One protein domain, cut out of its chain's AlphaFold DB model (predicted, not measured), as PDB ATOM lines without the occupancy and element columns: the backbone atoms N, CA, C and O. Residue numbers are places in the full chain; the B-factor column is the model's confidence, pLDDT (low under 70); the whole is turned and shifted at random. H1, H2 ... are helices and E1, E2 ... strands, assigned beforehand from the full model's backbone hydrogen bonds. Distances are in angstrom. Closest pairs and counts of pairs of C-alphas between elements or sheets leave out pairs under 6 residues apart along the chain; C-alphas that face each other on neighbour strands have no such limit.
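AT A GLANCE: This is residues 5 to 132 of the 296 residues of an uncharacterized protein of Pyrobaculum sp. WP30 (UniProt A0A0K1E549). A small antiparallel sheet of four strands has one helix, H5, slanting over one face, and H4 packs crosswise on H5. Round this body the chain makes an outer arc, H2 followed by H3, while residues 112 to 129, with no named element, loop along the outside to E5 beside E1. The printed part has 128 residues, with six named helices and five named strands in the order H1 H2 H3 H4 E1 E2 H5 E3 E4 H6 E5; the sheet's order is E1 - E2 - E4 - E3. The class is mixed, helices and strands, and the whole is compact, with a radius of gyration of the C-alphas of 13.8 A and spans of 38 by 32 by 26 A.

IN THESE COORDINATES: Start in the sheet at E1, residues 60 to 62, then find E2, residues 68 to 71, E4, residues 98 to 101, and E3, residues 93 to 95; E2 and E4 each run 9.8 A. Find C-alpha 78 at (-21.747, -14.470, -23.670), where H5 begins; it runs 15.6 A to residue 88. H4, residues 40 to 50, spans 15.4 A. Farther out are H1, residues 5 to 8, H2, residues 12 to 25, 20.3 A from C-alpha 12 at (-52.856, -21.733, -30.054), and H3, residues 28 to 36, 12.8 A. Last come H6, residues 108 to 111, and E5, residues 130 to 132, ending at (-42.699, -25.088, -28.450).

HOW THE PARTS SIT: Look first at the hairpin E1 and E2, with N 61 and O 69 2.9 A apart. E2 and E4 are antiparallel at 161 degrees, with N 101 and O 68 2.8 A apart; in the hairpin E3 and E4, N 100 and O 93 are 2.8 A apart. E2, H5 and E3 form a split strand-helix-strand unit, with E4 between its two strands and a right-handed crossover. H5 is on one face, making two layers, helix and sheet, at a height over the sheet of 9.2 A; its closest C-alphas to E4 are Leu 83 and Tyr 99, 6.7 A. H4 and H5 touch at His 42 and His 82, C-alphas 5.8 A apart, about perpendicular at 75 degrees. H4 and H6 only just touch, with 3 pairs of C-alphas within 8 A, the closest being Gln 47 and Val 111, 6.1 A. H1 only grazes the sheet with residues 6 to 7. H2 is not on the sheet, and H2 and H3 are apart; H3 and H6 are near each other, with 5 pairs of C-alphas within 10 A. E5 pairs with no named strand, but the C-alphas of Val 131 and Tyr 61 in E1 are 4.6 A apart. In H2, H3, H4 and H5 every O i to N i+4 pair is within hydrogen-bond range; H1 and H6 are too short for one.

THE WHOLE: The C-alphas farthest apart, Ala 13 and Glu 122, are 38.7 A from each other. The printed part has no cut, and its one long link is H6 to E5, 18 residues. Mean pLDDT of the printed part is 88.2; look for values under 70 at residues 6 to 8, 75 to 76 and 115 to 123.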
ATOM      1  N   CYS A   5     -45.889 -15.957 -22.083       77.44
ATOM      2  CA  CYS A   5     -46.517 -17.257 -22.340       77.44
ATOM      3  C   CYS A   5     -45.467 -18.368 -22.498       77.44
ATOM      4  O   CYS A   5     -45.714 -19.479 -22.045       77.44
ATOM      5  N   PHE A   6     -44.247 -18.063 -22.969       69.56
ATOM      6  CA  PHE A   6     -43.177 -19.063 -23.093       69.56
ATOM      7  C   PHE A   6     -42.835 -19.755 -21.758       69.56
ATOM      8  O   PHE A   6     -42.356 -20.882 -21.767       69.56
ATOM      9  N   ARG A   7     -43.076 -19.109 -20.599       66.25
ATOM     10  CA  ARG A   7     -42.874 -19.721 -19.265       66.25
ATOM     11  C   ARG A   7     -44.110 -20.422 -18.712       66.25
ATOM     12  O   ARG A   7     -43.971 -21.262 -17.834       66.25
ATOM     13  N   ARG A   8     -45.306 -19.990 -19.119       65.31
ATOM     14  CA  ARG A   8     -46.595 -20.445 -18.561       65.31
ATOM     15  C   ARG A   8     -47.352 -21.392 -19.504       65.31
ATOM     16  O   ARG A   8     -48.475 -21.772 -19.186       65.31
ATOM     17  N   GLY A   9     -46.744 -21.729 -20.639       85.75
ATOM     18  CA  GLY A   9     -47.352 -22.429 -21.763       85.75
ATOM     19  C   GLY A   9     -48.147 -21.472 -22.656       85.75
ATOM     20  O   GLY A   9     -49.085 -20.828 -22.180       85.75
ATOM     21  N   CYS A  10     -47.753 -21.378 -23.929       91.00
ATOM     22  CA  CYS A  10     -48.471 -20.631 -24.964       91.00
ATOM     23  C   CYS A  10     -49.549 -21.535 -25.568       91.00
ATOM     24  O   CYS A  10     -49.256 -22.664 -25.967       91.00
ATOM     25  N   ASP A  11     -50.775 -21.029 -25.640       93.38
ATOM     26  CA  ASP A  11     -51.854 -21.704 -26.358       93.38
ATOM     27  C   ASP A  11     -51.824 -21.377 -27.863       93.38
ATOM     28  O   ASP A  11     -50.978 -20.624 -28.357       93.38
ATOM     29  N   ALA A  12     -52.757 -21.956 -28.617       93.31
ATOM     30  CA  ALA A  12     -52.856 -21.733 -30.054       93.31
ATOM     31  C   ALA A  12     -53.075 -20.249 -30.434       93.31
ATOM     32  O   ALA A  12     -52.514 -19.766 -31.423       93.31
ATOM     33  N   ALA A  13     -53.855 -19.506 -29.642       93.75
ATOM     34  CA  ALA A  13     -54.131 -18.096 -29.895       93.75
ATOM     35  C   ALA A  13     -52.898 -17.222 -29.628       93.75
ATOM     36  O   ALA A  13     -52.678 -16.239 -30.338       93.75
ATOM     37  N   ASP A  14     -52.076 -17.579 -28.641       94.62
ATOM     38  CA  ASP A  14     -50.816 -16.901 -28.349       94.62
ATOM     39  C   ASP A  14     -49.821 -17.014 -29.511       94.62
ATOM     40  O   ASP A  14     -49.205 -16.011 -29.877       94.62
ATOM     41  N   HIS A  15     -49.700 -18.191 -30.141       95.19
ATOM     42  CA  HIS A  15     -48.858 -18.372 -31.338       95.19
ATOM     43  C   HIS A  15     -49.311 -17.484 -32.498       95.19
ATOM     44  O   HIS A  15     -48.484 -16.872 -33.175       95.19
ATOM     45  N   LEU A  16     -50.623 -17.378 -32.720       94.19
ATOM     46  CA  LEU A  16     -51.160 -16.534 -33.785       94.19
ATOM     47  C   LEU A  16     -50.936 -15.042 -33.498       94.19
ATOM     48  O   LEU A  16     -50.480 -14.309 -34.378       94.19
ATOM     49  N   LYS A  17     -51.195 -14.600 -32.263       94.75
ATOM     50  CA  LYS A  17     -50.939 -13.217 -31.833       94.75
ATOM     51  C   LYS A  17     -49.462 -12.856 -31.945       94.75
ATOM     52  O   LYS A  17     -49.141 -11.749 -32.367       94.75
ATOM     53  N   GLU A  18     -48.564 -13.772 -31.585       95.25
ATOM     54  CA  GLU A  18     -47.125 -13.569 -31.747       95.25
ATOM     55  C   GLU A  18     -46.746 -13.412 -33.221       95.25
ATOM     56  O   GLU A  18     -46.007 -12.492 -33.568       95.25
ATOM     57  N   PHE A  19     -47.295 -14.242 -34.106       95.31
ATOM     58  CA  PHE A  19     -47.034 -14.135 -35.537       95.31
ATOM     59  C   PHE A  19     -47.502 -12.790 -36.116       95.31
ATOM     60  O   PHE A  19     -46.788 -12.153 -36.897       95.31
ATOM     61  N   GLU A  20     -48.689 -12.322 -35.732       94.69
ATOM     62  CA  GLU A  20     -49.224 -11.016 -36.142       94.69
ATOM     63  C   GLU A  20     -48.397  -9.857 -35.574       94.69
ATOM     64  O   GLU A  20     -48.096  -8.889 -36.283       94.69
ATOM     65  N   TYR A  21     -47.955  -9.988 -34.322       94.62
ATOM     66  CA  TYR A  21     -47.036  -9.051 -33.691       94.62
ATOM     67  C   TYR A  21     -45.712  -8.961 -34.454       94.62
ATOM     68  O   TYR A  21     -45.259  -7.856 -34.765       94.62
ATOM     69  N   CYS A  22     -45.112 -10.103 -34.796       94.25
ATOM     70  CA  CYS A  22     -43.864 -10.170 -35.546       94.25
ATOM     71  C   CYS A  22     -43.996  -9.483 -36.909       94.25
ATOM     72  O   CYS A  22     -43.166  -8.645 -37.253       94.25
ATOM     73  N   ASN A  23     -45.062  -9.774 -37.661       92.62
ATOM     74  CA  ASN A  23     -45.309  -9.144 -38.962       92.62
ATOM     75  C   ASN A  23     -45.468  -7.623 -38.865       92.62
ATOM     76  O   ASN A  23     -44.983  -6.895 -39.727       92.62
ATOM     77  N   SER A  24     -46.123  -7.146 -37.807       93.25
ATOM     78  CA  SER A  24     -46.396  -5.718 -37.623       93.25
ATOM     79  C   SER A  24     -45.160  -4.932 -37.179       93.25
ATOM     80  O   SER A  24     -45.030  -3.754 -37.503       93.25
ATOM     81  N   ASN A  25     -44.249  -5.563 -36.432       93.19
ATOM     82  CA  ASN A  25     -43.141  -4.865 -35.774       93.19
ATOM     83  C   ASN A  25     -41.770  -5.168 -36.387       93.19
ATOM     84  O   ASN A  25     -40.885  -4.316 -36.319       93.19
ATOM     85  N   PHE A  26     -41.584  -6.331 -37.011       92.69
ATOM     86  CA  PHE A  26     -40.294  -6.831 -37.494       92.69
ATOM     87  C   PHE A  26     -40.340  -7.209 -38.977       92.69
ATOM     88  O   PHE A  26     -39.947  -8.307 -39.368       92.69
ATOM     89  N   GLY A  27     -40.807  -6.286 -39.820       88.75
ATOM     90  CA  GLY A  27     -40.750  -6.445 -41.275       88.75
ATOM     91  C   GLY A  27     -39.316  -6.566 -41.811       88.75
ATOM     92  O   GLY A  27     -38.358  -6.104 -41.184       88.75
ATOM     93  N   ILE A  28     -39.176  -7.156 -43.003       86.25
ATOM     94  CA  ILE A  28     -37.874  -7.470 -43.619       86.25
ATOM     95  C   ILE A  28     -36.967  -6.236 -43.753       86.25
ATOM     96  O   ILE A  28     -35.774  -6.320 -43.478       86.25
ATOM     97  N   ASP A  29     -37.523  -5.067 -44.078       87.69
ATOM     98  CA  ASP A  29     -36.745  -3.832 -44.237       87.69
ATOM     99  C   ASP A  29     -36.163  -3.332 -42.915       87.69
ATOM    100  O   ASP A  29     -35.032  -2.845 -42.869       87.69
ATOM    101  N   ARG A  30     -36.915  -3.473 -41.819       89.44
ATOM    102  CA  ARG A  30     -36.427  -3.135 -40.478       89.44
ATOM    103  C   ARG A  30     -35.307  -4.085 -40.070       89.44
ATOM    104  O   ARG A  30     -34.285  -3.625 -39.570       89.44
ATOM    105  N   VAL A  31     -35.490  -5.382 -40.318       89.50
ATOM    106  CA  VAL A  31     -34.472  -6.404 -40.052       89.50
ATOM    107  C   VAL A  31     -33.196  -6.100 -40.833       89.50
ATOM    108  O   VAL A  31     -32.132  -6.015 -40.232       89.50
ATOM    109  N   ARG A  32     -33.291  -5.841 -42.142       88.69
ATOM    110  CA  ARG A  32     -32.136  -5.502 -42.987       88.69
ATOM    111  C   ARG A  32     -31.379  -4.275 -42.484       88.69
ATOM    112  O   ARG A  32     -30.158  -4.319 -42.423       88.69
ATOM    113  N   LYS A  33     -32.084  -3.211 -42.079       90.81
ATOM    114  CA  LYS A  33     -31.450  -2.023 -41.479       90.81
ATOM    115  C   LYS A  33     -30.710  -2.365 -40.190       90.81
ATOM    116  O   LYS A  33     -29.572  -1.954 -40.025       90.81
ATOM    117  N   ALA A  34     -31.338  -3.142 -39.312       90.19
ATOM    118  CA  ALA A  34     -30.721  -3.542 -38.056       90.19
ATOM    119  C   ALA A  34     -29.480  -4.425 -38.270       90.19
ATOM    120  O   ALA A  34     -28.511  -4.282 -37.534       90.19
ATOM    121  N   LEU A  35     -29.471  -5.291 -39.292       89.69
ATOM    122  CA  LEU A  35     -28.311  -6.128 -39.624       89.69
ATOM    123  C   LEU A  35     -27.072  -5.304 -40.002       89.69
ATOM    124  O   LEU A  35     -25.970  -5.739 -39.696       89.69
ATOM    125  N   VAL A  36     -27.221  -4.125 -40.616       89.75
ATOM    126  CA  VAL A  36     -26.078  -3.253 -40.967       89.75
ATOM    127  C   VAL A  36     -25.312  -2.787 -39.723       89.75
ATOM    128  O   VAL A  36     -24.099  -2.613 -39.777       89.75
ATOM    129  N   GLU A  37     -26.007  -2.634 -38.597       89.38
ATOM    130  CA  GLU A  37     -25.434  -2.198 -37.318       89.38
ATOM    131  C   GLU A  37     -24.810  -3.357 -36.516       89.38
ATOM    132  O   GLU A  37     -24.215  -3.143 -35.458       89.38
ATOM    133  N   LEU A  38     -24.960  -4.603 -36.978       90.88
ATOM    134  CA  LEU A  38     -24.453  -5.778 -36.278       90.88
ATOM    135  C   LEU A  38     -23.044  -6.140 -36.731       90.88
ATOM    136  O   LEU A  38     -22.745  -6.237 -37.917       90.88
ATOM    137  N   SER A  39     -22.186  -6.433 -35.757       90.44
ATOM    138  CA  SER A  39     -20.881  -7.030 -36.039       90.44
ATOM    139  C   SER A  39     -21.011  -8.498 -36.494       90.44
ATOM    140  O   SER A  39     -22.027  -9.148 -36.200       90.44
ATOM    141  N   PRO A  40     -19.982  -9.058 -37.162       88.75
ATOM    142  CA  PRO A  40     -19.979 -10.452 -37.609       88.75
ATOM    143  C   PRO A  40     -20.265 -11.463 -36.492       88.75
ATOM    144  O   PRO A  40     -20.975 -12.440 -36.715       88.75
ATOM    145  N   GLU A  41     -19.809 -11.205 -35.265       88.38
ATOM    146  CA  GLU A  41     -20.032 -12.084 -34.113       88.38
ATOM    147  C   GLU A  41     -21.522 -12.167 -33.739       88.38
ATOM    148  O   GLU A  41     -22.030 -13.233 -33.383       88.38
ATOM    149  N   HIS A  42     -22.259 -11.058 -33.855       91.00
ATOM    150  CA  HIS A  42     -23.706 -11.041 -33.623       91.00
ATOM    151  C   HIS A  42     -24.456 -11.802 -34.719       91.00
ATOM    152  O   HIS A  42     -25.396 -12.540 -34.427       91.00
ATOM    153  N   MET A  43     -24.014 -11.669 -35.970       89.81
ATOM    154  CA  MET A  43     -24.570 -12.423 -37.096       89.81
ATOM    155  C   MET A  43     -24.297 -13.929 -36.957       89.81
ATOM    156  O   MET A  43     -25.197 -14.741 -37.180       89.81
ATOM    157  N   ALA A  44     -23.107 -14.311 -36.486       88.50
ATOM    158  CA  ALA A  44     -22.760 -15.699 -36.195       88.50
ATOM    159  C   ALA A  44     -23.673 -16.304 -35.114       88.50
ATOM    160  O   ALA A  44     -24.059 -17.471 -35.203       88.50
ATOM    161  N   VAL A  45     -24.098 -15.518 -34.114       91.06
ATOM    162  CA  VAL A  45     -25.105 -15.967 -33.136       91.06
ATOM    163  C   VAL A  45     -26.438 -16.298 -33.813       91.06
ATOM    164  O   VAL A  45     -27.025 -17.328 -33.489       91.06
ATOM    165  N   LEU A  46     -26.901 -15.500 -34.778       92.12
ATOM    166  CA  LEU A  46     -28.145 -15.781 -35.513       92.12
ATOM    167  C   LEU A  46     -28.060 -17.097 -36.300       92.12
ATOM    168  O   LEU A  46     -28.984 -17.911 -36.244       92.12
ATOM    169  N   GLN A  47     -26.925 -17.356 -36.956       89.44
ATOM    170  CA  GLN A  47     -26.663 -18.634 -37.628       89.44
ATOM    171  C   GLN A  47     -26.654 -19.802 -36.630       89.44
ATOM    172  O   GLN A  47     -27.310 -20.819 -36.853       89.44
ATOM    173  N   ARG A  48     -25.979 -19.649 -35.482       90.25
ATOM    174  CA  ARG A  48     -25.948 -20.658 -34.409       90.25
ATOM    175  C   ARG A  48     -27.344 -20.972 -33.867       90.25
ATOM    176  O   ARG A  48     -27.635 -22.139 -33.602       90.25
ATOM    177  N   ILE A  49     -28.215 -19.966 -33.741       92.44
ATOM    178  CA  ILE A  49     -29.634 -20.161 -33.408       92.44
ATOM    179  C   ILE A  49     -30.319 -20.964 -34.528       92.44
ATOM    180  O   ILE A  49     -30.926 -21.999 -34.280       92.44
ATOM    181  N   ARG A  50     -30.179 -20.578 -35.797       90.56
ATOM    182  CA  ARG A  50     -30.831 -21.314 -36.897       90.56
ATOM    183  C   ARG A  50     -30.434 -22.799 -36.967       90.56
ATOM    184  O   ARG A  50     -31.241 -23.622 -37.407       90.56
ATOM    185  N   LEU A  51     -29.215 -23.122 -36.533       89.88
ATOM    186  CA  LEU A  51     -28.611 -24.458 -36.559       89.88
ATOM    187  C   LEU A  51     -28.764 -25.263 -35.258       89.88
ATOM    188  O   LEU A  51     -28.188 -26.348 -35.161       89.88
ATOM    189  N   ASN A  52     -29.492 -24.767 -34.249       92.69
ATOM    190  CA  ASN A  52     -29.573 -25.417 -32.932       92.69
ATOM    191  C   ASN A  52     -28.188 -25.593 -32.241       92.69
ATOM    192  O   ASN A  52     -28.016 -26.426 -31.341       92.69
ATOM    193  N   TRP A  53     -27.191 -24.780 -32.618       91.12
ATOM    194  CA  TRP A  53     -25.803 -24.843 -32.140       91.12
ATOM    195  C   TRP A  53     -25.515 -23.804 -31.045       91.12
ATOM    196  O   TRP A  53     -24.574 -23.013 -31.109       91.12
ATOM    197  N   LEU A  54     -26.352 -23.795 -30.007       89.50
ATOM    198  CA  LEU A  54     -26.207 -22.889 -28.868       89.50
ATOM    199  C   LEU A  54     -25.614 -23.618 -27.667       89.50
ATOM    200  O   LEU A  54     -26.240 -24.513 -27.101       89.50
ATOM    201  N   ASN A  55     -24.423 -23.202 -27.239       87.19
ATOM    202  CA  ASN A  55     -23.831 -23.676 -25.993       87.19
ATOM    203  C   ASN A  55     -24.312 -22.811 -24.821       87.19
ATOM    204  O   ASN A  55     -23.624 -21.884 -24.401       87.19
ATOM    205  N   THR A  56     -25.532 -23.067 -24.349       89.06
ATOM    206  CA  THR A  56     -26.158 -22.280 -23.280       89.06
ATOM    207  C   THR A  56     -26.965 -23.153 -22.329       89.06
ATOM    208  O   THR A  56     -27.698 -24.064 -22.745       89.06
ATOM    209  N   LYS A  57     -26.874 -22.840 -21.033       89.50
ATOM    210  CA  LYS A  57     -27.762 -23.435 -20.031       89.50
ATOM    211  C   LYS A  57     -29.128 -22.761 -20.043       89.50
ATOM    212  O   LYS A  57     -30.112 -23.441 -19.754       89.50
ATOM    213  N   ASN A  58     -29.210 -21.493 -20.462       91.06
ATOM    214  CA  ASN A  58     -30.454 -20.724 -20.522       91.06
ATOM    215  C   ASN A  58     -31.562 -21.488 -21.277       91.06
ATOM    216  O   ASN A  58     -31.287 -22.142 -22.294       91.06
ATOM    217  N   PRO A  59     -32.815 -21.460 -20.789       90.69
ATOM    218  CA  PRO A  59     -33.947 -22.012 -21.519       90.69
ATOM    219  C   PRO A  59     -34.152 -21.283 -22.849       90.69
ATOM    220  O   PRO A  59     -34.074 -20.051 -22.904       90.69
ATOM    221  N   VAL A  60     -34.429 -22.050 -23.904       94.44
ATOM    222  CA  VAL A  60     -34.720 -21.520 -25.238       94.44
ATOM    223  C   VAL A  60     -36.055 -22.076 -25.705       94.44
ATOM    224  O   VAL A  60     -36.223 -23.286 -25.862       94.44
ATOM    225  N   TYR A  61     -36.993 -21.168 -25.914       95.44
ATOM    226  CA  TYR A  61     -38.342 -21.455 -26.367       95.44
ATOM    227  C   TYR A  61     -38.512 -20.977 -27.799       95.44
ATOM    228  O   TYR A  61     -37.767 -20.116 -28.270       95.44
ATOM    229  N   MET A  62     -39.507 -21.516 -28.484       96.00
ATOM    230  CA  MET A  62     -39.841 -21.121 -29.840       96.00
ATOM    231  C   MET A  62     -41.357 -21.068 -30.010       96.00
ATOM    232  O   MET A  62     -42.096 -21.856 -29.421       96.00
ATOM    233  N   PHE A  63     -41.820 -20.120 -30.813       96.31
ATOM    234  CA  PHE A  63     -43.197 -20.076 -31.292       96.31
ATOM    235  C   PHE A  63     -43.341 -20.919 -32.559       96.31
ATOM    236  O   PHE A  63     -42.362 -21.186 -33.254       96.31
ATOM    237  N   LEU A  64     -44.561 -21.300 -32.930       95.69
ATOM    238  CA  LEU A  64     -44.793 -22.004 -34.197       95.69
ATOM    239  C   LEU A  64     -44.326 -21.212 -35.426       95.69
ATOM    240  O   LEU A  64     -43.917 -21.797 -36.428       95.69
ATOM    241  N   SER A  65     -44.310 -19.883 -35.331       95.62
ATOM    242  CA  SER A  65     -43.725 -18.988 -36.331       95.62
ATOM    243  C   SER A  65     -42.220 -19.184 -36.540       95.62
ATOM    244  O   SER A  65     -41.697 -18.719 -37.543       95.62
ATOM    245  N   GLY A  66     -41.510 -19.871 -35.644       95.62
ATOM    246  CA  GLY A  66     -40.052 -19.971 -35.662       95.62
ATOM    247  C   GLY A  66     -39.344 -18.813 -34.955       95.62
ATOM    248  O   GLY A  66     -38.115 -18.801 -34.908       95.62
ATOM    249  N   SER A  67     -40.081 -17.855 -34.381       96.25
ATOM    250  CA  SER A  67     -39.500 -16.854 -33.485       96.25
ATOM    251  C   SER A  67     -38.974 -17.534 -32.227       96.25
ATOM    252  O   SER A  67     -39.614 -18.442 -31.690       96.25
ATOM    253  N   VAL A  68     -37.826 -17.083 -31.733       96.50
ATOM    254  CA  VAL A  68     -37.115 -17.706 -30.612       96.50
ATOM    255  C   VAL A  68     -37.128 -16.779 -29.408       96.50
ATOM    256  O   VAL A  68     -36.912 -15.577 -29.534       96.50
ATOM    257  N   VAL A  69     -37.331 -17.340 -28.218       95.75
ATOM    258  CA  VAL A  69     -37.145 -16.632 -26.953       95.75
ATOM    259  C   VAL A  69     -36.038 -17.285 -26.147       95.75
ATOM    260  O   VAL A  69     -36.154 -18.435 -25.726       95.75
ATOM    261  N   VAL A  70     -34.978 -16.527 -25.876       94.50
ATOM    262  CA  VAL A  70     -33.902 -16.937 -24.969       94.50
ATOM    263  C   VAL A  70     -34.138 -16.283 -23.618       94.50
ATOM    264  O   VAL A  70     -34.135 -15.058 -23.487       94.50
ATOM    265  N   ASN A  71     -34.352 -17.100 -22.592       92.38
ATOM    266  CA  ASN A  71     -34.550 -16.615 -21.237       92.38
ATOM    267  C   ASN A  71     -33.206 -16.539 -20.500       92.38
ATOM    268  O   ASN A  71     -32.772 -17.527 -19.916       92.38
ATOM    269  N   CYS A  72     -32.574 -15.368 -20.518       91.69
ATOM    270  CA  CYS A  72     -31.274 -15.080 -19.913       91.69
ATOM    271  C   CYS A  72     -31.344 -14.964 -18.383       91.69
ATOM    272  O   CYS A  72     -31.091 -13.905 -17.811       91.69
ATOM    273  N   VAL A  73     -31.711 -16.058 -17.711       87.69
ATOM    274  CA  VAL A  73     -31.720 -16.152 -16.241       87.69
ATOM    275  C   VAL A  73     -30.294 -16.052 -15.695       87.69
ATOM    276  O   VAL A  73     -30.072 -15.434 -14.658       87.69
ATOM    277  N   TRP A  74     -29.324 -16.597 -16.431       82.56
ATOM    278  CA  TRP A  74     -27.896 -16.474 -16.142       82.56
ATOM    279  C   TRP A  74     -27.289 -15.383 -17.031       82.56
ATOM    280  O   TRP A  74     -26.701 -15.664 -18.075       82.56
ATOM    281  N   GLY A  75     -27.510 -14.123 -16.638       64.81
ATOM    282  CA  GLY A  75     -27.247 -12.927 -17.453       64.81
ATOM    283  C   GLY A  75     -25.789 -12.693 -17.872       64.81
ATOM    284  O   GLY A  75     -25.557 -11.945 -18.820       64.81
ATOM    285  N   ASP A  76     -24.826 -13.354 -17.228       62.78
ATOM    286  CA  ASP A  76     -23.397 -13.213 -17.536       62.78
ATOM    287  C   ASP A  76     -22.936 -14.047 -18.742       62.78
ATOM    288  O   ASP A  76     -21.808 -13.875 -19.214       62.78
ATOM    289  N   GLU A  77     -23.788 -14.935 -19.270       80.38
ATOM    290  CA  GLU A  77     -23.450 -15.731 -20.449       80.38
ATOM    291  C   GLU A  77     -23.195 -14.842 -21.679       80.38
ATOM    292  O   GLU A  77     -23.962 -13.930 -21.997       80.38
ATOM    293  N   THR A  78     -22.143 -15.169 -22.435       86.50
ATOM    294  CA  THR A  78     -21.747 -14.470 -23.670       86.50
ATOM    295  C   THR A  78     -22.905 -14.324 -24.659       86.50
ATOM    296  O   THR A  78     -23.076 -13.265 -25.261       86.50
ATOM    297  N   LEU A  79     -23.764 -15.347 -24.767       90.88
ATOM    298  CA  LEU A  79     -24.968 -15.305 -25.598       90.88
ATOM    299  C   LEU A  79     -25.874 -14.116 -25.235       90.88
ATOM    300  O   LEU A  79     -26.313 -13.392 -26.121       90.88
ATOM    301  N   CYS A  80     -26.116 -13.873 -23.948       92.81
ATOM    302  CA  CYS A  80     -27.013 -12.814 -23.486       92.81
ATOM    303  C   CYS A  80     -26.482 -11.411 -23.804       92.81
ATOM    304  O   CYS A  80     -27.266 -10.518 -24.117       92.81
ATOM    305  N   LYS A  81     -25.155 -11.231 -23.802       92.75
ATOM    306  CA  LYS A  81     -24.513  -9.978 -24.228       92.75
ATOM    307  C   LYS A  81     -24.717  -9.724 -25.723       92.75
ATOM    308  O   LYS A  81     -25.091  -8.620 -26.103       92.75
ATOM    309  N   HIS A  82     -24.559 -10.754 -26.556       93.75
ATOM    310  CA  HIS A  82     -24.839 -10.642 -27.990       93.75
ATOM    311  C   HIS A  82     -26.317 -10.342 -28.272       93.75
ATOM    312  O   HIS A  82     -26.624  -9.521 -29.132       93.75
ATOM    313  N   LEU A  83     -27.239 -10.956 -27.528       95.12
ATOM    314  CA  LEU A  83     -28.672 -10.687 -27.669       95.12
ATOM    315  C   LEU A  83     -29.045  -9.251 -27.272       95.12
ATOM    316  O   LEU A  83     -29.909  -8.650 -27.907       95.12
ATOM    317  N   GLU A  84     -28.374  -8.670 -26.275       95.19
ATOM    318  CA  GLU A  84     -28.555  -7.259 -25.908       95.19
ATOM    319  C   GLU A  84     -28.064  -6.309 -27.007       95.19
ATOM    320  O   GLU A  84     -28.723  -5.305 -27.283       95.19
ATOM    321  N   ALA A  85     -26.966  -6.637 -27.691       94.06
ATOM    322  CA  ALA A  85     -26.514  -5.878 -28.855       94.06
ATOM    323  C   ALA A  85     -27.509  -5.982 -30.025       94.06
ATOM    324  O   ALA A  85     -27.900  -4.963 -30.591       94.06
ATOM    325  N   ILE A  86     -28.017  -7.187 -30.317       95.19
ATOM    326  CA  ILE A  86     -29.045  -7.415 -31.351       95.19
ATOM    327  C   ILE A  86     -30.335  -6.642 -31.034       95.19
ATOM    328  O   ILE A  86     -30.946  -6.036 -31.919       95.19
ATOM    329  N   ARG A  87     -30.737  -6.601 -29.758       95.25
ATOM    330  CA  ARG A  87     -31.854  -5.771 -29.289       95.25
ATOM    331  C   ARG A  87     -31.564  -4.283 -29.481       95.25
ATOM    332  O   ARG A  87     -32.436  -3.549 -29.937       95.25
ATOM    333  N   SER A  88     -30.358  -3.835 -29.141       94.88
ATOM    334  CA  SER A  88     -29.949  -2.430 -29.259       94.88
ATOM    335  C   SER A  88     -29.933  -1.947 -30.712       94.88
ATOM    336  O   SER A  88     -30.322  -0.813 -30.967       94.88
ATOM    337  N   ALA A  89     -29.607  -2.828 -31.663       93.62
ATOM    338  CA  ALA A  89     -29.728  -2.578 -33.102       93.62
ATOM    339  C   ALA A  89     -31.186  -2.564 -33.615       93.62
ATOM    340  O   ALA A  89     -31.445  -2.249 -34.773       93.62
ATOM    341  N   GLY A  90     -32.166  -2.918 -32.774       93.00
ATOM    342  CA  GLY A  90     -33.587  -2.919 -33.125       93.00
ATOM    343  C   GLY A  90     -34.072  -4.163 -33.878       93.00
ATOM    344  O   GLY A  90     -35.202  -4.147 -34.377       93.00
ATOM    345  N   ALA A  91     -33.253  -5.222 -33.945       93.00
ATOM    346  CA  ALA A  91     -33.588  -6.515 -34.556       93.00
ATOM    347  C   ALA A  91     -34.280  -7.495 -33.590       93.00
ATOM    348  O   ALA A  91     -34.880  -8.469 -34.034       93.00
ATOM    349  N   ALA A  92     -34.202  -7.247 -32.283       94.50
ATOM    350  CA  ALA A  92     -34.797  -8.080 -31.241       94.50
ATOM    351  C   ALA A  92     -35.501  -7.224 -30.180       94.50
ATOM    352  O   ALA A  92     -35.300  -6.012 -30.090       94.50
ATOM    353  N   GLU A  93     -36.301  -7.873 -29.343       94.44
ATOM    354  CA  GLU A  93     -36.982  -7.252 -28.209       94.44
ATOM    355  C   GLU A  93     -36.605  -7.917 -26.890       94.44
ATOM    356  O   GLU A  93     -36.148  -9.058 -26.854       94.44
ATOM    357  N   ARG A  94     -36.809  -7.202 -25.781       92.56
ATOM    358  CA  ARG A  94     -36.534  -7.717 -24.440       92.56
ATOM    359  C   ARG A  94     -37.691  -7.434 -23.495       92.56
ATOM    360  O   ARG A  94     -38.168  -6.307 -23.411       92.56
ATOM    361  N   ALA A  95     -38.085  -8.451 -22.734       90.31
ATOM    362  CA  ALA A  95     -39.046  -8.351 -21.642       90.31
ATOM    363  C   ALA A  95     -38.447  -8.994 -20.381       90.31
ATOM    364  O   ALA A  95     -38.361 -10.217 -20.259       90.31
ATOM    365  N   GLY A  96     -37.986  -8.170 -19.438       89.06
ATOM    366  CA  GLY A  96     -37.267  -8.651 -18.254       89.06
ATOM    367  C   GLY A  96     -35.963  -9.365 -18.634       89.06
ATOM    368  O   GLY A  96     -35.062  -8.749 -19.199       89.06
ATOM    369  N   ALA A  97     -35.857 -10.657 -18.322       89.94
ATOM    370  CA  ALA A  97     -34.712 -11.503 -18.691       89.94
ATOM    371  C   ALA A  97     -34.874 -12.202 -20.057       89.94
ATOM    372  O   ALA A  97     -33.968 -12.899 -20.505       89.94
ATOM    373  N   ALA A  98     -36.028 -12.059 -20.709       91.94
ATOM    374  CA  ALA A  98     -36.329 -12.747 -21.956       91.94
ATOM    375  C   ALA A  98     -35.962 -11.888 -23.163       91.94
ATOM    376  O   ALA A  98     -36.451 -10.763 -23.276       91.94
ATOM    377  N   TYR A  99     -35.159 -12.440 -24.068       94.69
ATOM    378  CA  TYR A  99     -34.868 -11.861 -25.375       94.69
ATOM    379  C   TYR A  99     -35.685 -12.578 -26.439       94.69
ATOM    380  O   TYR A  99     -35.574 -13.793 -26.584       94.69
ATOM    381  N   TYR A 100     -36.488 -11.820 -27.169       95.62
ATOM    382  CA  TYR A 100     -37.294 -12.285 -28.285       95.62
ATOM    383  C   TYR A 100     -36.589 -11.957 -29.600       95.62
ATOM    384  O   TYR A 100     -36.311 -10.791 -29.889       95.62
ATOM    385  N   LEU A 101     -36.322 -12.992 -30.391       96.19
ATOM    386  CA  LEU A 101     -35.822 -12.896 -31.752       96.19
ATOM    387  C   LEU A 101     -36.965 -13.238 -32.720       96.19
ATOM    388  O   LEU A 101     -37.457 -14.371 -32.689       96.19
ATOM    389  N   PRO A 102     -37.386 -12.296 -33.575       95.75
ATOM    390  CA  PRO A 102     -38.469 -12.522 -34.524       95.75
ATOM    391  C   PRO A 102     -38.062 -13.540 -35.594       95.75
ATOM    392  O   PRO A 102     -36.910 -13.568 -36.035       95.75
ATOM    393  N   TYR A 103     -39.013 -14.335 -36.086       94.88
ATOM    394  CA  TYR A 103     -38.742 -15.310 -37.146       94.88
ATOM    395  C   TYR A 103     -38.206 -14.662 -38.428       94.88
ATOM    396  O   TYR A 103     -37.499 -15.308 -39.194       94.88
ATOM    397  N   THR A 104     -38.532 -13.391 -38.689       94.75
ATOM    398  CA  THR A 104     -38.047 -12.664 -39.871       94.75
ATOM    399  C   THR A 104     -36.531 -12.488 -39.837       94.75
ATOM    400  O   THR A 104     -35.883 -12.646 -40.871       94.75
ATOM    401  N   LEU A 105     -35.955 -12.272 -38.648       94.81
ATOM    402  CA  LEU A 105     -34.506 -12.229 -38.418       94.81
ATOM    403  C   LEU A 105     -33.842 -13.601 -38.601       94.81
ATOM    404  O   LEU A 105     -32.684 -13.675 -38.994       94.81
ATOM    405  N   LEU A 106     -34.576 -14.681 -38.329       93.25
ATOM    406  CA  LEU A 106     -34.099 -16.066 -38.428       93.25
ATOM    407  C   LEU A 106     -34.518 -16.754 -39.738       93.25
ATOM    408  O   LEU A 106     -34.359 -17.967 -39.883       93.25
ATOM    409  N   SER A 107     -35.078 -15.997 -40.683       90.12
ATOM    410  CA  SER A 107     -35.562 -16.530 -41.952       90.12
ATOM    411  C   SER A 107     -34.410 -17.006 -42.834       90.12
ATOM    412  O   SER A 107     -33.305 -16.465 -42.769       90.12
ATOM    413  N   ASP A 108     -34.675 -17.995 -43.691       84.31
ATOM    414  CA  ASP A 108     -33.671 -18.509 -44.635       84.31
ATOM    415  C   ASP A 108     -33.123 -17.370 -45.528       84.31
ATOM    416  O   ASP A 108     -31.921 -17.290 -45.749       84.31
ATOM    417  N   GLU A 109     -33.975 -16.411 -45.927       84.81
ATOM    418  CA  GLU A 109     -33.581 -15.213 -46.691       84.81
ATOM    419  C   GLU A 109     -32.523 -14.364 -45.972       84.81
ATOM    420  O   GLU A 109     -31.624 -13.825 -46.613       84.81
ATOM    421  N   VAL A 110     -32.610 -14.231 -44.649       87.06
ATOM    422  CA  VAL A 110     -31.623 -13.474 -43.876       87.06
ATOM    423  C   VAL A 110     -30.383 -14.323 -43.637       87.06
ATOM    424  O   VAL A 110     -29.282 -13.907 -43.983       87.06
ATOM    425  N   VAL A 111     -30.559 -15.515 -43.065       83.50
ATOM    426  CA  VAL A 111     -29.454 -16.319 -42.532       83.50
ATOM    427  C   VAL A 111     -28.522 -16.834 -43.632       83.50
ATOM    428  O   VAL A 111     -27.312 -16.864 -43.412       83.50
ATOM    429  N   GLU A 112     -29.044 -17.182 -44.814       77.19
ATOM    430  CA  GLU A 112     -28.222 -17.619 -45.957       77.19
ATOM    431  C   GLU A 112     -27.355 -16.491 -46.543       77.19
ATOM    432  O   GLU A 112     -26.361 -16.774 -47.206       77.19
ATOM    433  N   ASN A 113     -27.701 -15.225 -46.282       78.12
ATOM    434  CA  ASN A 113     -26.973 -14.049 -46.770       78.12
ATOM    435  C   ASN A 113     -26.093 -13.387 -45.696       78.12
ATOM    436  O   ASN A 113     -25.451 -12.371 -45.972       78.12
ATOM    437  N   LEU A 114     -26.060 -13.927 -44.473       82.00
ATOM    438  CA  LEU A 114     -25.122 -13.464 -43.452       82.00
ATOM    439  C   LEU A 114     -23.682 -13.844 -43.857       82.00
ATOM    440  O   LEU A 114     -23.493 -14.856 -44.537       82.00
ATOM    441  N   PRO A 115     -22.663 -13.062 -43.444       69.50
ATOM    442  CA  PRO A 115     -21.259 -13.375 -43.690       69.50
ATOM    443  C   PRO A 115     -20.945 -14.828 -43.324       69.50
ATOM    444  O   PRO A 115     -21.551 -15.368 -42.392       69.50
ATOM    445  N   LEU A 116     -20.035 -15.441 -44.097       57.41
ATOM    446  CA  LEU A 116     -19.710 -16.870 -44.039       57.41
ATOM    447  C   LEU A 116     -19.696 -17.374 -42.593       57.41
ATOM    448  O   LEU A 116     -19.064 -16.738 -41.745       57.41
ATOM    449  N   PRO A 117     -20.385 -18.490 -42.307       56.34
ATOM    450  CA  PRO A 117     -20.460 -18.988 -40.952       56.34
ATOM    451  C   PRO A 117     -19.051 -19.243 -40.429       56.34
ATOM    452  O   PRO A 117     -18.232 -19.848 -41.117       56.34
ATOM    453  N   GLU A 118     -18.797 -18.885 -39.169       56.31
ATOM    454  CA  GLU A 118     -17.611 -19.340 -38.416       56.31
ATOM    455  C   GLU A 118     -17.564 -20.876 -38.255       56.31
ATOM    456  O   GLU A 118     -16.803 -21.410 -37.456       56.31
ATOM    457  N   VAL A 119     -18.450 -21.595 -38.941       58.78
ATOM    458  CA  VAL A 119     -18.834 -22.966 -38.672       58.78
ATOM    459  C   VAL A 119     -18.987 -23.670 -39.998       58.78
ATOM    460  O   VAL A 119     -19.959 -23.446 -40.725       58.78
ATOM    461  N   ALA A 120     -18.043 -24.545 -40.314       62.00
ATOM    462  CA  ALA A 120     -18.261 -25.480 -41.398       62.00
ATOM    463  C   ALA A 120     -19.480 -26.360 -41.057       62.00
ATOM    464  O   ALA A 120     -19.670 -26.765 -39.905       62.00
ATOM    465  N   GLU A 121     -20.317 -26.690 -42.049       62.16
ATOM    466  CA  GLU A 121     -21.471 -27.588 -41.845       62.16
ATOM    467  C   GLU A 121     -21.061 -28.948 -41.235       62.16
ATOM    468  O   GLU A 121     -21.852 -29.618 -40.557       62.16
ATOM    469  N   GLU A 122     -19.805 -29.328 -41.458       62.66
ATOM    470  CA  GLU A 122     -19.152 -30.545 -40.983       62.66
ATOM    471  C   GLU A 122     -18.803 -30.486 -39.485       62.66
ATOM    472  O   GLU A 122     -18.824 -31.519 -38.817       62.66
ATOM    473  N   GLU A 123     -18.577 -29.294 -38.924       67.44
ATOM    474  CA  GLU A 123     -18.030 -29.106 -37.572       67.44
ATOM    475  C   GLU A 123     -19.093 -28.846 -36.495       67.44
ATOM    476  O   GLU A 123     -18.830 -29.043 -35.305       67.44
ATOM    477  N   TYR A 124     -20.305 -28.419 -36.869       80.56
ATOM    478  CA  TYR A 124     -21.330 -28.123 -35.862       80.56
ATOM    479  C   TYR A 124     -22.057 -29.373 -35.377       80.56
ATOM    480  O   TYR A 124     -22.343 -30.299 -36.135       80.56
ATOM    481  N   GLU A 125     -22.431 -29.358 -34.104       85.94
ATOM    482  CA  GLU A 125     -23.258 -30.379 -33.467       85.94
ATOM    483  C   GLU A 125     -24.523 -29.734 -32.904       85.94
ATOM    484  O   GLU A 125     -24.524 -28.579 -32.481       85.94
ATOM    485  N   ILE A 126     -25.623 -30.471 -32.860       88.25
ATOM    486  CA  ILE A 126     -26.843 -29.984 -32.220       88.25
ATOM    487  C   ILE A 126     -26.627 -29.981 -30.706       88.25
ATOM    488  O   ILE A 126     -26.483 -31.038 -30.088       88.25
ATOM    489  N   LYS A 127     -26.626 -28.783 -30.108       88.81
ATOM    490  CA  LYS A 127     -26.394 -28.574 -28.667       88.81
ATOM    491  C   LYS A 127     -27.672 -28.274 -27.897       88.81
ATOM    492  O   LYS A 127     -27.797 -28.679 -26.741       88.81
ATOM    493  N   LYS A 128     -28.628 -27.583 -28.526       92.25
ATOM    494  CA  LYS A 128     -29.842 -27.088 -27.867       92.25
ATOM    495  C   LYS A 128     -31.083 -27.395 -28.694       92.25
ATOM    496  O   LYS A 128     -31.119 -27.086 -29.878       92.25
ATOM    497  N   PHE A 129     -32.111 -27.955 -28.066       94.19
ATOM    498  CA  PHE A 129     -33.442 -28.056 -28.663       94.19
ATOM    499  C   PHE A 129     -34.284 -26.833 -28.298       94.19
ATOM    500  O   PHE A 129     -34.024 -26.169 -27.291       94.19
ATOM    501  N   TYR A 130     -35.297 -26.554 -29.113       95.81
ATOM    502  CA  TYR A 130     -36.259 -25.484 -28.874       95.81
ATOM    503  C   TYR A 130     -37.588 -26.048 -28.428       95.81
ATOM    504  O   TYR A 130     -38.118 -26.952 -29.066       95.81
ATOM    505  N   VAL A 131     -38.106 -25.507 -27.331       95.62
ATOM    506  CA  VAL A 131     -39.386 -25.924 -26.764       95.62
ATOM    507  C   VAL A 131     -40.494 -25.064 -27.349       95.62
ATOM    508  O   VAL A 131     -40.489 -23.844 -27.180       95.62
ATOM    509  N   VAL A 132     -41.446 -25.700 -28.016       95.62
ATOM    510  CA  VAL A 132     -42.699 -25.088 -28.450       95.62
ATOM    511  C   VAL A 132     -43.800 -25.607 -27.542       95.62
ATOM    512  O   VAL A 132     -44.010 -26.813 -27.450       95.62
TER     513      VAL A 132